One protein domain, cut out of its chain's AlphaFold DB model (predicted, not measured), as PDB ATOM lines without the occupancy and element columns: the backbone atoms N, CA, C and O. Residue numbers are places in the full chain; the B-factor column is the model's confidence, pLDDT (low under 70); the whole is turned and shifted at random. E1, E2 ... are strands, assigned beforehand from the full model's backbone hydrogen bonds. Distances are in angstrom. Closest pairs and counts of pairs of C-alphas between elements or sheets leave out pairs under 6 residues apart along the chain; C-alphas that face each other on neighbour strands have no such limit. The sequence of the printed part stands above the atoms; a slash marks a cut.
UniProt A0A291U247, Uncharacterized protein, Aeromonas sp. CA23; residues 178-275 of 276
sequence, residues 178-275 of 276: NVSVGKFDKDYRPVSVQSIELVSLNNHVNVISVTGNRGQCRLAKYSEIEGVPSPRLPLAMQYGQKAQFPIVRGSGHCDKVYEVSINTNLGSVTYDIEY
ATOM      1  N   ASN A 178      91.367 166.133 234.726       79.25
ATOM      2  CA  ASN A 178      91.709 167.541 234.569       79.25
ATOM      3  C   ASN A 178      90.501 168.235 233.941       79.25
ATOM      4  O   ASN A 178      90.065 167.848 232.856       79.25
ATOM      5  N   VAL A 179      89.957 169.224 234.646       81.12
ATOM      6  CA  VAL A 179      88.788 169.996 234.221       81.12
ATOM      7  C   VAL A 179      89.217 171.440 234.020       81.12
ATOM      8  O   VAL A 179      89.793 172.042 234.925       81.12
ATOM      9  N   SER A 180      88.951 171.999 232.845       81.75
ATOM     10  CA  SER A 180      89.286 173.390 232.530       81.75
ATOM     11  C   SER A 180      88.216 174.046 231.662       81.75
ATOM     12  O   SER A 180      87.395 173.375 231.034       81.75
ATOM     13  N   VAL A 181      88.215 175.382 231.634       81.62
ATOM     14  CA  VAL A 181      87.393 176.158 230.700       81.62
ATOM     15  C   VAL A 181      88.198 176.403 229.428       81.62
ATOM     16  O   VAL A 181      89.285 176.976 229.463       81.62
ATOM     17  N   GLY A 182      87.652 175.973 228.295       75.38
ATOM     18  CA  GLY A 182      88.227 176.159 226.969       75.38
ATOM     19  C   GLY A 182      87.281 176.892 226.020       75.38
ATOM     20  O   GLY A 182      86.107 177.128 226.318       75.38
ATOM     21  N   LYS A 183      87.785 177.228 224.833       72.25
ATOM     22  CA  LYS A 183      86.959 177.651 223.695       72.25
ATOM     23  C   LYS A 183      86.783 176.455 222.768       72.25
ATOM     24  O   LYS A 183      87.753 175.741 222.532       72.25
ATOM     25  N   PHE A 184      85.572 176.265 222.253       64.69
ATOM     26  CA  PHE A 184      85.313 175.249 221.239       64.69
ATOM     27  C   PHE A 184      86.176 175.529 219.998       64.69
ATOM     28  O   PHE A 184      86.363 176.697 219.631       64.69
ATOM     29  N   ASP A 185      86.751 174.479 219.412       55.75
ATOM     30  CA  ASP A 185      87.781 174.615 218.380       55.75
ATOM     31  C   ASP A 185      87.275 175.360 217.125       55.75
ATOM     32  O   ASP A 185      86.097 175.308 216.762       55.75
ATOM     33  N   LYS A 186      88.186 176.103 216.485       45.91
ATOM     34  CA  LYS A 186      87.954 177.221 215.545       45.91
ATOM     35  C   LYS A 186      87.248 176.857 214.234       45.91
ATOM     36  O   LYS A 186      86.897 177.774 213.482       45.91
ATOM     37  N   ASP A 187      87.043 175.575 213.964       51.53
ATOM     38  CA  ASP A 187      86.464 175.086 212.710       51.53
ATOM     39  C   ASP A 187      84.930 175.159 212.695       51.53
ATOM     40  O   ASP A 187      84.317 175.221 211.629       51.53
ATOM     41  N   TYR A 188      84.299 175.285 213.868       47.09
ATOM     42  CA  TYR A 188      82.859 175.488 214.002       47.09
ATOM     43  C   TYR A 188      82.538 176.974 214.206       47.09
ATOM     44  O   TYR A 188      82.345 177.475 215.313       47.09
ATOM     45  N   ARG A 189      82.531 177.728 213.101       46.66
ATOM     46  CA  ARG A 189      82.113 179.141 213.068       46.66
ATOM     47  C   ARG A 189      80.581 179.275 213.013       46.66
ATOM     48  O   ARG A 189      79.952 178.440 212.368       46.66
ATOM     49  N   PRO A 190      79.984 180.343 213.600       46.12
ATOM     50  CA  PRO A 190      80.626 181.635 213.888       46.12
ATOM     51  C   PRO A 190      80.730 182.056 215.364       46.12
ATOM     52  O   PRO A 190      81.180 183.172 215.624       46.12
ATOM     53  N   VAL A 191      80.340 181.232 216.339       54.41
ATOM     54  CA  VAL A 191      80.251 181.679 217.741       54.41
ATOM     55  C   VAL A 191      81.401 181.106 218.560       54.41
ATOM     56  O   VAL A 191      81.612 179.899 218.579       54.41
ATOM     57  N   SER A 192      82.135 181.962 219.278       61.34
ATOM     58  CA  SER A 192      83.084 181.501 220.293       61.34
ATOM     59  C   SER A 192      82.305 180.913 221.471       61.34
ATOM     60  O   SER A 192      81.929 181.632 222.401       61.34
ATOM     61  N   VAL A 193      82.015 179.620 221.409       70.31
ATOM     62  CA  VAL A 193      81.330 178.896 222.476       70.31
ATOM     63  C   VAL A 193      82.362 178.498 223.520       70.31
ATOM     64  O   VAL A 193      83.392 177.904 223.200       70.31
ATOM     65  N   GLN A 194      82.115 178.873 224.771       80.06
ATOM     66  CA  GLN A 194      82.923 178.383 225.880       80.06
ATOM     67  C   GLN A 194      82.519 176.947 226.209       80.06
ATOM     68  O   GLN A 194      81.365 176.561 226.028       80.06
ATOM     69  N   SER A 195      83.465 176.146 226.676       83.94
ATOM     70  CA  SER A 195      83.251 174.729 226.956       83.94
ATOM     71  C   SER A 195      84.027 174.284 228.181       83.94
ATOM     72  O   SER A 195      85.047 174.874 228.529       83.94
ATOM     73  N   ILE A 196      83.536 173.230 228.817       86.56
ATOM     74  CA  ILE A 196      84.274 172.466 229.811       86.56
ATOM     75  C   ILE A 196      85.064 171.391 229.085       86.56
ATOM     76  O   ILE A 196      84.464 170.498 228.490       86.56
ATOM     77  N   GLU A 197      86.388 171.463 229.147       88.44
ATOM     78  CA  GLU A 197      87.262 170.381 228.710       88.44
ATOM     79  C   GLU A 197      87.474 169.419 229.881       88.44
ATOM     80  O   GLU A 197      87.976 169.800 230.938       88.44
ATOM     81  N   LEU A 198      87.066 168.168 229.688       88.44
ATOM     82  CA  LEU A 198      87.377 167.048 230.562       88.44
ATOM     83  C   LEU A 198      88.508 166.247 229.930       88.44
ATOM     84  O   LEU A 198      88.371 165.791 228.794       88.44
ATOM     85  N   VAL A 199      89.591 166.024 230.669       82.38
ATOM     86  CA  VAL A 199      90.655 165.085 230.295       82.38
ATOM     87  C   VAL A 199      90.710 163.982 231.339       82.38
ATOM     88  O   VAL A 199      90.931 164.259 232.519       82.38
ATOM     89  N   SER A 200      90.490 162.733 230.927       83.31
ATOM     90  CA  SER A 200      90.519 161.608 231.866       83.31
ATOM     91  C   SER A 200      91.949 161.306 232.305       83.31
ATOM     92  O   SER A 200      92.834 161.140 231.468       83.31
ATOM     93  N   LEU A 201      92.173 161.178 233.613       75.12
ATOM     94  CA  LEU A 201      93.429 160.665 234.180       75.12
ATOM     95  C   LEU A 201      93.335 159.177 234.540       75.12
ATOM     96  O   LEU A 201      94.166 158.647 235.270       75.12
ATOM     97  N   ASN A 202      92.305 158.505 234.032       72.88
ATOM     98  CA  ASN A 202      91.975 157.123 234.335       72.88
ATOM     99  C   ASN A 202      91.661 156.373 233.032       72.88
ATOM    100  O   ASN A 202      91.079 156.937 232.101       72.88
ATOM    101  N   ASN A 203      92.026 155.096 232.969       72.00
ATOM    102  CA  ASN A 203      91.620 154.220 231.869       72.00
ATOM    103  C   ASN A 203      90.211 153.667 232.114       72.00
ATOM    104  O   ASN A 203      89.822 153.436 233.259       72.00
ATOM    105  N   HIS A 204      89.468 153.417 231.032       74.06
ATOM    106  CA  HIS A 204      88.140 152.789 231.069       74.06
ATOM    107  C   HIS A 204      87.095 153.509 231.947       74.06
ATOM    108  O   HIS A 204      86.258 152.867 232.592       74.06
ATOM    109  N   VAL A 205      87.111 154.847 231.969       76.12
ATOM    110  CA  VAL A 205      86.094 155.624 232.691       76.12
ATOM    111  C   VAL A 205      84.905 155.897 231.795       76.12
ATOM    112  O   VAL A 205      85.037 156.540 230.764       76.12
ATOM    113  N   ASN A 206      83.723 155.480 232.228       74.62
ATOM    114  CA  ASN A 206      82.463 155.823 231.589       74.62
ATOM    115  C   ASN A 206      81.856 157.019 232.312       74.62
ATOM    116  O   ASN A 206      81.309 156.869 233.401       74.62
ATOM    117  N   VAL A 207      81.934 158.198 231.705       82.50
ATOM    118  CA  VAL A 207      81.229 159.407 232.129       82.50
ATOM    119  C   VAL A 207      79.747 159.242 231.813       82.50
ATOM    120  O   VAL A 207      79.339 159.248 230.660       82.50
ATOM    121  N   ILE A 208      78.921 159.077 232.838       79.00
ATOM    122  CA  ILE A 208      77.484 158.805 232.715       79.00
ATOM    123  C   ILE A 208      76.698 160.105 232.576       79.00
ATOM    124  O   ILE A 208      75.782 160.205 231.765       79.00
ATOM    125  N   SER A 209      77.059 161.110 233.367       84.81
ATOM    126  CA  SER A 209      76.462 162.436 233.286       84.81
ATOM    127  C   SER A 209      77.488 163.484 233.680       84.81
ATOM    128  O   SER A 209      78.215 163.293 234.656       84.81
ATOM    129  N   VAL A 210      77.468 164.617 232.991       86.75
ATOM    130  CA  VAL A 210      78.175 165.824 233.407       86.75
ATOM    131  C   VAL A 210      77.114 166.873 233.689       86.75
ATOM    132  O   VAL A 210      76.269 167.155 232.838       86.75
ATOM    133  N   THR A 211      77.127 167.424 234.892       86.25
ATOM    134  CA  THR A 211      76.235 168.510 235.291       86.25
ATOM    135  C   THR A 211      77.086 169.680 235.728       86.25
ATOM    136  O   THR A 211      77.908 169.535 236.625       86.25
ATOM    137  N   GLY A 212      76.889 170.830 235.099       84.69
ATOM    138  CA  GLY A 212      77.479 172.079 235.552       84.69
ATOM    139  C   GLY A 212      76.383 172.992 236.075       84.69
ATOM    140  O   GLY A 212      75.367 173.160 235.392       84.69
ATOM    141  N   ASN A 213      76.557 173.524 237.281       71.19
ATOM    142  CA  ASN A 213      75.588 174.437 237.874       71.19
ATOM    143  C   ASN A 213      76.260 175.405 238.854       71.19
ATOM    144  O   ASN A 213      76.590 175.028 239.972       71.19
ATOM    145  N   ARG A 214      76.414 176.662 238.438       68.56
ATOM    146  CA  ARG A 214      76.606 177.821 239.321       68.56
ATOM    147  C   ARG A 214      76.253 179.098 238.550       68.56
ATOM    148  O   ARG A 214      76.658 179.273 237.398       68.56
ATOM    149  N   GLY A 215      75.470 179.973 239.174       68.81
ATOM    150  CA  GLY A 215      74.950 181.196 238.562       68.81
ATOM    151  C   GLY A 215      73.893 180.945 237.480       68.81
ATOM    152  O   GLY A 215      73.041 180.069 237.598       68.81
ATOM    153  N   GLN A 216      73.931 181.740 236.408       73.31
ATOM    154  CA  GLN A 216      72.995 181.653 235.274       73.31
ATOM    155  C   GLN A 216      73.514 180.762 234.133       73.31
ATOM    156  O   GLN A 216      72.982 180.811 233.023       73.31
ATOM    157  N   CYS A 217      74.567 179.979 234.368       78.31
ATOM    158  CA  CYS A 217      75.232 179.190 233.337       78.31
ATOM    159  C   CYS A 217      75.024 177.701 233.558       78.31
ATOM    160  O   CYS A 217      74.927 177.224 234.687       78.31
ATOM    161  N   ARG A 218      74.918 176.975 232.449       82.94
ATOM    162  CA  ARG A 218      74.723 175.529 232.445       82.94
ATOM    163  C   ARG A 218      75.382 174.918 231.223       82.94
ATOM    164  O   ARG A 218      75.624 175.599 230.226       82.94
ATOM    165  N   LEU A 219      75.593 173.610 231.269       82.44
ATOM    166  CA  LEU A 219      76.000 172.868 230.085       82.44
ATOM    167  C   LEU A 219      74.883 172.918 229.034       82.44
ATOM    168  O   LEU A 219      73.690 172.806 229.352       82.44
ATOM    169  N   ALA A 220      75.279 173.133 227.784       75.38
ATOM    170  CA  ALA A 220      74.379 173.114 226.650       75.38
ATOM    171  C   ALA A 220      73.909 171.684 226.409       75.38
ATOM    172  O   ALA A 220      74.684 170.724 226.481       75.38
ATOM    173  N   LYS A 221      72.631 171.538 226.075       74.00
ATOM    174  CA  LYS A 221      72.139 170.264 225.556       74.00
ATOM    175  C   LYS A 221      72.633 170.091 224.123       74.00
ATOM    176  O   LYS A 221      72.839 171.068 223.409       74.00
ATOM    177  N   TYR A 222      72.750 168.837 223.692       61.72
ATOM    178  CA  TYR A 222      73.211 168.461 222.350       61.72
ATOM    179  C   TYR A 222      72.511 169.226 221.208       61.72
ATOM    180  O   TYR A 222      73.114 169.479 220.177       61.72
ATOM    181  N   SER A 223      71.245 169.606 221.393       63.69
ATOM    182  CA  SER A 223      70.426 170.284 220.384       63.69
ATOM    183  C   SER A 223      70.403 171.814 220.484       63.69
ATOM    184  O   SER A 223      69.681 172.446 219.724       63.69
ATOM    185  N   GLU A 224      71.082 172.419 221.460       67.56
ATOM    186  CA  GLU A 224      70.918 173.852 221.757       67.56
ATOM    187  C   GLU A 224      71.887 174.760 221.004       67.56
ATOM    188  O   GLU A 224      71.610 175.949 220.871       67.56
ATOM    189  N   ILE A 225      73.006 174.223 220.516       67.62
ATOM    190  CA  ILE A 225      73.992 174.994 219.763       67.62
ATOM    191  C   ILE A 225      74.185 174.337 218.404       67.62
ATOM    192  O   ILE A 225      74.818 173.289 218.279       67.62
ATOM    193  N   GLU A 226      73.616 174.966 217.381       62.16
ATOM    194  CA  GLU A 226      73.758 174.522 216.002       62.16
ATOM    195  C   GLU A 226      75.237 174.529 215.592       62.16
ATOM    196  O   GLU A 226      75.955 175.507 215.804       62.16
ATOM    197  N   GLY A 227      75.699 173.407 215.042       61.19
ATOM    198  CA  GLY A 227      77.079 173.249 214.600       61.19
ATOM    199  C   GLY A 227      78.099 172.980 215.709       61.19
ATOM    200  O   GLY A 227      79.267 172.874 215.385       61.19
ATOM    201  N   VAL A 228      77.724 172.826 216.983       63.22
ATOM    202  CA  VAL A 228      78.688 172.468 218.043       63.22
ATOM    203  C   VAL A 228      78.416 171.048 218.549       63.22
ATOM    204  O   VAL A 228      77.430 170.832 219.259       63.22
ATOM    205  N   PRO A 229      79.259 170.054 218.203       63.19
ATOM    206  CA  PRO A 229      79.063 168.684 218.654       63.19
ATOM    207  C   PRO A 229      79.320 168.564 220.162       63.19
ATOM    208  O   PRO A 229      80.453 168.619 220.622       63.19
ATOM    209  N   SER A 230      78.264 168.366 220.950       67.69
ATOM    210  CA  SER A 230      78.404 167.980 222.359       67.69
ATOM    211  C   SER A 230      78.585 166.456 222.462       67.69
ATOM    212  O   SER A 230      77.849 165.723 221.790       67.69
ATOM    213  N   PRO A 231      79.520 165.936 223.278       69.38
ATOM    214  CA  PRO A 231      79.669 164.506 223.490       69.38
ATOM    215  C   PRO A 231      78.355 163.897 223.975       69.38
ATOM    216  O   PRO A 231      77.740 164.372 224.933       69.38
ATOM    217  N   ARG A 232      77.915 162.825 223.313       72.00
ATOM    218  CA  ARG A 232      76.765 162.059 223.791       72.00
ATOM    219  C   ARG A 232      77.181 161.282 225.030       72.00
ATOM    220  O   ARG A 232      78.214 160.623 225.034       72.00
ATOM    221  N   LEU A 233      76.362 161.387 226.070       78.06
ATOM    222  CA  LEU A 233      76.538 160.639 227.305       78.06
ATOM    223  C   LEU A 233      75.619 159.403 227.298       78.06
ATOM    224  O   LEU A 233      74.498 159.505 226.785       78.06
ATOM    225  N   PRO A 234      76.047 158.265 227.872       80.31
ATOM    226  CA  PRO A 234      77.331 158.051 228.542       80.31
ATOM    227  C   PRO A 234      78.527 158.049 227.568       80.31
ATOM    228  O   PRO A 234      78.430 157.527 226.463       80.31
ATOM    229  N   LEU A 235      79.650 158.634 227.989       79.50
ATOM    230  CA  LEU A 235      80.886 158.769 227.221       79.50
ATOM    231  C   LEU A 235      82.009 158.002 227.903       79.50
ATOM    232  O   LEU A 235      82.381 158.324 229.028       79.50
ATOM    233  N   ALA A 236      82.608 157.048 227.207       75.62
ATOM    234  CA  ALA A 236      83.825 156.434 227.699       75.62
ATOM    235  C   ALA A 236      85.065 157.225 227.335       75.62
ATOM    236  O   ALA A 236      85.207 157.740 226.224       75.62
ATOM    237  N   MET A 237      85.983 157.253 228.283       77.81
ATOM    238  CA  MET A 237      87.232 157.966 228.198       77.81
ATOM    239  C   MET A 237      88.372 157.030 228.587       77.81
ATOM    240  O   MET A 237      88.339 156.376 229.634       77.81
ATOM    241  N   GLN A 238      89.380 156.968 227.725       79.50
ATOM    242  CA  GLN A 238      90.691 156.412 228.052       79.50
ATOM    243  C   GLN A 238      91.576 157.478 228.701       79.50
ATOM    244  O   GLN A 238      91.271 158.671 228.626       79.50
ATOM    245  N   TYR A 239      92.683 157.062 229.319       75.31
ATOM    246  CA  TYR A 239      93.663 157.996 229.865       75.31
ATOM    247  C   TYR A 239      94.122 158.988 228.785       75.31
ATOM    248  O   TYR A 239      94.454 158.600 227.667       75.31
ATOM    249  N   GLY A 240      94.109 160.278 229.115       65.00
ATOM    250  CA  GLY A 240      94.475 161.370 228.212       65.00
ATOM    251  C   GLY A 240      93.400 161.756 227.191       65.00
ATOM    252  O   GLY A 240      93.529 162.800 226.551       65.00
ATOM    253  N   GLN A 241      92.320 160.978 227.047       78.81
ATOM    254  CA  GLN A 241      91.231 161.327 226.140       78.81
ATOM    255  C   GLN A 241      90.522 162.596 226.615       78.81
ATOM    256  O   GLN A 241      90.306 162.792 227.814       78.81
ATOM    257  N   LYS A 242      90.138 163.437 225.650       83.25
ATOM    258  CA  LYS A 242      89.481 164.723 225.879       83.25
ATOM    259  C   LYS A 242      88.011 164.692 225.478       83.25
ATOM    260  O   LYS A 242      87.646 164.060 224.488       83.25
ATOM    261  N   ALA A 243      87.183 165.412 226.222       85.94
ATOM    262  CA  ALA A 243      85.774 165.625 225.923       85.94
ATOM    263  C   ALA A 243      85.393 167.072 226.233       85.94
ATOM    264  O   ALA A 243      85.734 167.575 227.300       85.94
ATOM    265  N   GLN A 244      84.689 167.740 225.320       86.69
ATOM    266  CA  GLN A 244      84.336 169.151 225.476       86.69
ATOM    267  C   GLN A 244      82.827 169.328 225.600       86.69
ATOM    268  O   GLN A 244      82.084 169.009 224.680       86.69
ATOM    269  N   PHE A 245      82.364 169.870 226.723       86.12
ATOM    270  CA  PHE A 245      80.949 170.120 226.975       86.12
ATOM    271  C   PHE A 245      80.668 171.615 226.838       86.12
ATOM    272  O   PHE A 245      81.122 172.390 227.684       86.12
ATOM    273  N   PRO A 246      79.953 172.058 225.792       84.94
ATOM    274  CA  PRO A 246      79.665 173.472 225.603       84.94
ATOM    275  C   PRO A 246      78.853 174.042 226.769       84.94
ATOM    276  O   PRO A 246      78.014 173.361 227.359       84.94
ATOM    277  N   ILE A 247      79.088 175.311 227.083       82.50
ATOM    278  CA  ILE A 247      78.392 176.068 228.122       82.50
ATOM    279  C   ILE A 247      77.487 177.083 227.435       82.50
ATOM    280  O   ILE A 247      77.922 177.834 226.560       82.50
ATOM    281  N   VAL A 248      76.232 177.140 227.866       77.69
ATOM    282  CA  VAL A 248      75.297 178.201 227.485       77.69
ATOM    283  C   VAL A 248      75.087 179.146 228.654       77.69
ATOM    284  O   VAL A 248      74.894 178.731 229.801       77.69
ATOM    285  N   ARG A 249      75.110 180.443 228.344       73.25
ATOM    286  CA  ARG A 249      74.705 181.491 229.278       73.25
ATOM    287  C   ARG A 249      73.187 181.622 229.211       73.25
ATOM    288  O   ARG A 249      72.628 181.746 228.124       73.25
ATOM    289  N   GLY A 250      72.526 181.571 230.362       66.50
ATOM    290  CA  GLY A 250      71.140 182.001 230.496       66.50
ATOM    291  C   GLY A 250      71.010 183.521 230.355       66.50
ATOM    292  O   GLY A 250      71.891 184.201 229.834       66.50
ATOM    293  N   SER A 251      69.920 184.085 230.866       57.56
ATOM    294  CA  SER A 251      69.625 185.526 230.796       57.56
ATOM    295  C   SER A 251      70.550 186.434 231.630       57.56
ATOM    296  O   SER A 251      70.312 187.636 231.694       57.56
ATOM    297  N   GLY A 252      71.584 185.897 232.284       61.97
ATOM    298  CA  GLY A 252      72.472 186.644 233.178       61.97
ATOM    299  C   GLY A 252      73.952 186.277 233.032       61.97
ATOM    300  O   GLY A 252      74.349 185.547 232.127       61.97
ATOM    301  N   HIS A 253      74.789 186.832 233.910       65.50
ATOM    302  CA  HIS A 253      76.224 186.532 233.944       65.50
ATOM    303  C   HIS A 253      76.487 185.174 234.609       65.50
ATOM    304  O   HIS A 253      75.770 184.783 235.532       65.50
ATOM    305  N   CYS A 254      77.503 184.453 234.127       67.06
ATOM    306  CA  CYS A 254      78.028 183.315 234.877       67.06
ATOM    307  C   CYS A 254      78.706 183.837 236.136       67.06
ATOM    308  O   CYS A 254      79.376 184.873 236.089       67.06
ATOM    309  N   ASP A 255      78.565 183.103 237.233       72.69
ATOM    310  CA  ASP A 255      79.419 183.342 238.384       72.69
ATOM    311  C   ASP A 255      80.870 183.016 238.009       72.69
ATOM    312  O   ASP A 255      81.133 182.170 237.152       72.69
ATOM    313  N   LYS A 256      81.819 183.688 238.667       75.56
ATOM    314  CA  LYS A 256      83.260 183.482 238.448       75.56
ATOM    315  C   LYS A 256      83.739 182.076 238.792       75.56
ATOM    316  O   LYS A 256      84.836 181.712 238.403       75.56
ATOM    317  N   VAL A 257      82.960 181.313 239.550       79.25
ATOM    318  CA  VAL A 257      83.276 179.923 239.867       79.25
ATOM    319  C   VAL A 257      82.143 179.066 239.343       79.25
ATOM    320  O   VAL A 257      80.987 179.269 239.711       79.25
ATOM    321  N   TYR A 258      82.477 178.108 238.493       81.44
ATOM    322  CA  TYR A 258      81.544 177.164 237.913       81.44
ATOM    323  C   TYR A 258      81.779 175.788 238.535       81.44
ATOM    324  O   TYR A 258      82.892 175.272 238.516       81.44
ATOM    325  N   GLU A 259      80.740 175.208 239.126       87.31
ATOM    326  CA  GLU A 259      80.822 173.877 239.726       87.31
ATOM    327  C   GLU A 259      80.450 172.831 238.670       87.31
ATOM    328  O   GLU A 259      79.376 172.905 238.063       87.31
ATOM    329  N   VAL A 260      81.331 171.857 238.439       88.50
ATOM    330  CA  VAL A 260      81.139 170.741 237.509       88.50
ATOM    331  C   VAL A 260      81.143 169.438 238.288       88.50
ATOM    332  O   VAL A 260      82.166 169.028 238.827       88.50
ATOM    333  N   SER A 261      80.008 168.751 238.296       89.88
ATOM    334  CA  SER A 261      79.883 167.396 238.826       89.88
ATOM    335  C   SER A 261      79.903 166.375 237.689       89.88
ATOM    336  O   SER A 261      79.126 166.462 236.734       89.88
ATOM    337  N   ILE A 262      80.801 165.399 237.796       90.50
ATOM    338  CA  ILE A 262      81.023 164.326 236.829       90.50
ATOM    339  C   ILE A 262      80.652 163.014 237.511       90.50
ATOM    340  O   ILE A 262      81.314 162.580 238.454       90.50
ATOM    341  N   ASN A 263      79.592 162.370 237.028       85.75
ATOM    342  CA  ASN A 263      79.195 161.044 237.488       85.75
ATOM    343  C   ASN A 263      79.731 160.001 236.520       85.75
ATOM    344  O   ASN A 263      79.528 160.117 235.310       85.75
ATOM    345  N   THR A 264      80.375 158.970 237.050       84.06
ATOM    346  CA  THR A 264      80.995 157.905 236.264       84.06
ATOM    347  C   THR A 264      80.599 156.520 236.770       84.06
ATOM    348  O   THR A 264      79.951 156.384 237.808       84.06
ATOM    349  N   ASN A 265      81.019 155.470 236.066       71.19
ATOM    350  CA  ASN A 265      80.941 154.094 236.563       71.19
ATOM    351  C   ASN A 265      81.810 153.830 237.807       71.19
ATOM    352  O   ASN A 265      81.546 152.857 238.506       71.19
ATOM    353  N   LEU A 266      82.819 154.665 238.084       71.56
ATOM    354  CA  LEU A 266      83.736 154.509 239.221       71.56
ATOM    355  C   LEU A 266      83.362 155.381 240.431       71.56
ATOM    356  O   LEU A 266      83.983 155.271 241.484       71.56
ATOM    357  N   GLY A 267      82.361 156.251 240.289       75.50
ATOM    358  CA  GLY A 267      81.933 157.185 241.327       75.50
ATOM    359  C   GLY A 267      81.658 158.583 240.785       75.50
ATOM    360  O   GLY A 267      81.637 158.810 239.572       75.50
ATOM    361  N   SER A 268      81.451 159.516 241.706       83.56
ATOM    362  CA  SER A 268      81.142 160.914 241.411       83.56
ATOM    363  C   SER A 268      82.246 161.817 241.934       83.56
ATOM    364  O   SER A 268      82.751 161.608 243.037       83.56
ATOM    365  N   VAL A 269      82.600 162.832 241.156       85.75
ATOM    366  CA  VAL A 269      83.575 163.853 241.542       85.75
ATOM    367  C   VAL A 269      83.062 165.231 241.140       85.75
ATOM    368  O   VAL A 269      82.426 165.380 240.096       85.75
ATOM    369  N   THR A 270      83.330 166.228 241.978       88.00
ATOM    370  CA  THR A 270      82.913 167.615 241.765       88.00
ATOM    371  C   THR A 270      84.138 168.518 241.745       88.00
ATOM    372  O   THR A 270      85.025 168.385 242.587       88.00
ATOM    373  N   TYR A 271      84.178 169.426 240.775       86.25
ATOM    374  CA  TYR A 271      85.242 170.400 240.569       86.25
ATOM    375  C   TYR A 271      84.672 171.810 240.616       86.25
ATOM    376  O   TYR A 271      83.680 172.091 239.949       86.25
ATOM    377  N   ASP A 272      85.352 172.694 241.336       85.69
ATOM    378  CA  ASP A 272      85.162 174.135 241.218       85.69
ATOM    379  C   ASP A 272      86.220 174.674 240.255       85.69
ATOM    380  O   ASP A 272      87.418 174.526 240.490       85.69
ATOM    381  N   ILE A 273      85.775 175.275 239.155       84.50
ATOM    382  CA  ILE A 273      86.649 175.867 238.139       84.50
ATOM    383  C   ILE A 273      86.381 177.362 238.020       84.50
ATOM    384  O   ILE A 273      85.233 177.807 237.995       84.50
ATOM    385  N   GLU A 274      87.451 178.146 237.946       79.62
ATOM    386  CA  GLU A 274      87.339 179.583 237.723       79.62
ATOM    387  C   GLU A 274      86.990 179.873 236.260       79.62
ATOM    388  O   GLU A 274      87.523 179.276 235.322       79.62
ATOM    389  N   TYR A 275      86.036 180.777 236.089       68.00
ATOM    390  CA  TYR A 275      85.446 181.190 234.831       68.00
ATOM    391  C   TYR A 275      85.790 182.668 234.616       68.00
ATOM    392  O   TYR A 275      85.268 183.539 235.320       68.00
TER     393      TYR A 275
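AT A GLANCE: This is residues 178 to 275 of the 276 residues of an uncharacterized protein of Aeromonas sp. CA23 (UniProt A0A291U247). One strongly twisted sheet curls round into a small barrel, nearly closed: its strands follow each other round as E1, E2, E5, E3, E6 and E7, and E7 comes back beside E1 without pairing with it. The short strand E4 is added at one end of E3, and the links E1 to E2 and E3 to E4 reach out toward the same side. The printed part has 98 residues with seven named strands, E1 to E7 along the chain, and no named helix; the class is all strand, and the neighbours in the branched sheet are antiparallel. The whole is compact, with a radius of gyration of the C-alphas of 13.0 A, and spans 36 by 28 by 20 A.

HOW THE PARTS SIT: E3, residues 205 to 219, has three neighbours in staggered pairing. E4, residues 235 to 237, lies on one side of it and forms a hairpin with it, with N 207 and O 235 2.7 A apart. E6, residues 257 to 264, lies on the other side, with N 211 and O 261 2.9 A apart. E3 bends by 165 degrees at residue 216, and its residues 215 to 219 pair with E5, residues 242 to 254, where N 250 and O 216 are 2.8 A apart. E5 bends by 131 degrees at residue 251; its residues 242 to 246 pair with E2, residues 194 to 200, with N 196 and O 245 2.8 A apart. E1, residues 178 to 183, forms a hairpin with E2 at 151 degrees, with N 182 and O 195 2.8 A apart. E7, residues 267 to 274, forms a hairpin with E6 at 161 degrees, with N 260 and O 271 2.8 A apart. The closest C-alphas of E1 and E7, those of Ser 180 and Ile 273, are 6.7 A apart. E2 and E7 are apart, and so are E1 and E3.

IN THESE COORDINATES: E1 begins at C-alpha 178 (91.709, 167.541, 234.569) and is 15.6 A long; E2 measures 19.4 A. E3 measures 20.2 A from C-alpha 205 (86.094, 155.624, 232.691), and E4 6.5 A. E5 measures 23.6 A, E6 22.4 A and E7 23.3 A, ending at C-alpha 274 (87.339, 179.583, 237.723).

THE WHOLE: The C-alphas farthest apart, those of Asn 203 and Ser 251, are 38.3 A apart. The printed part has no cut. The link E3 to E4, residues 220 to 234, is long; E1 to E2 is short, and the other four are tight. The mean pLDDT of the printed part is 74.8, and 28 residues are under 70, among them residues 184 to 192, 222 to 231 and 250 to 254.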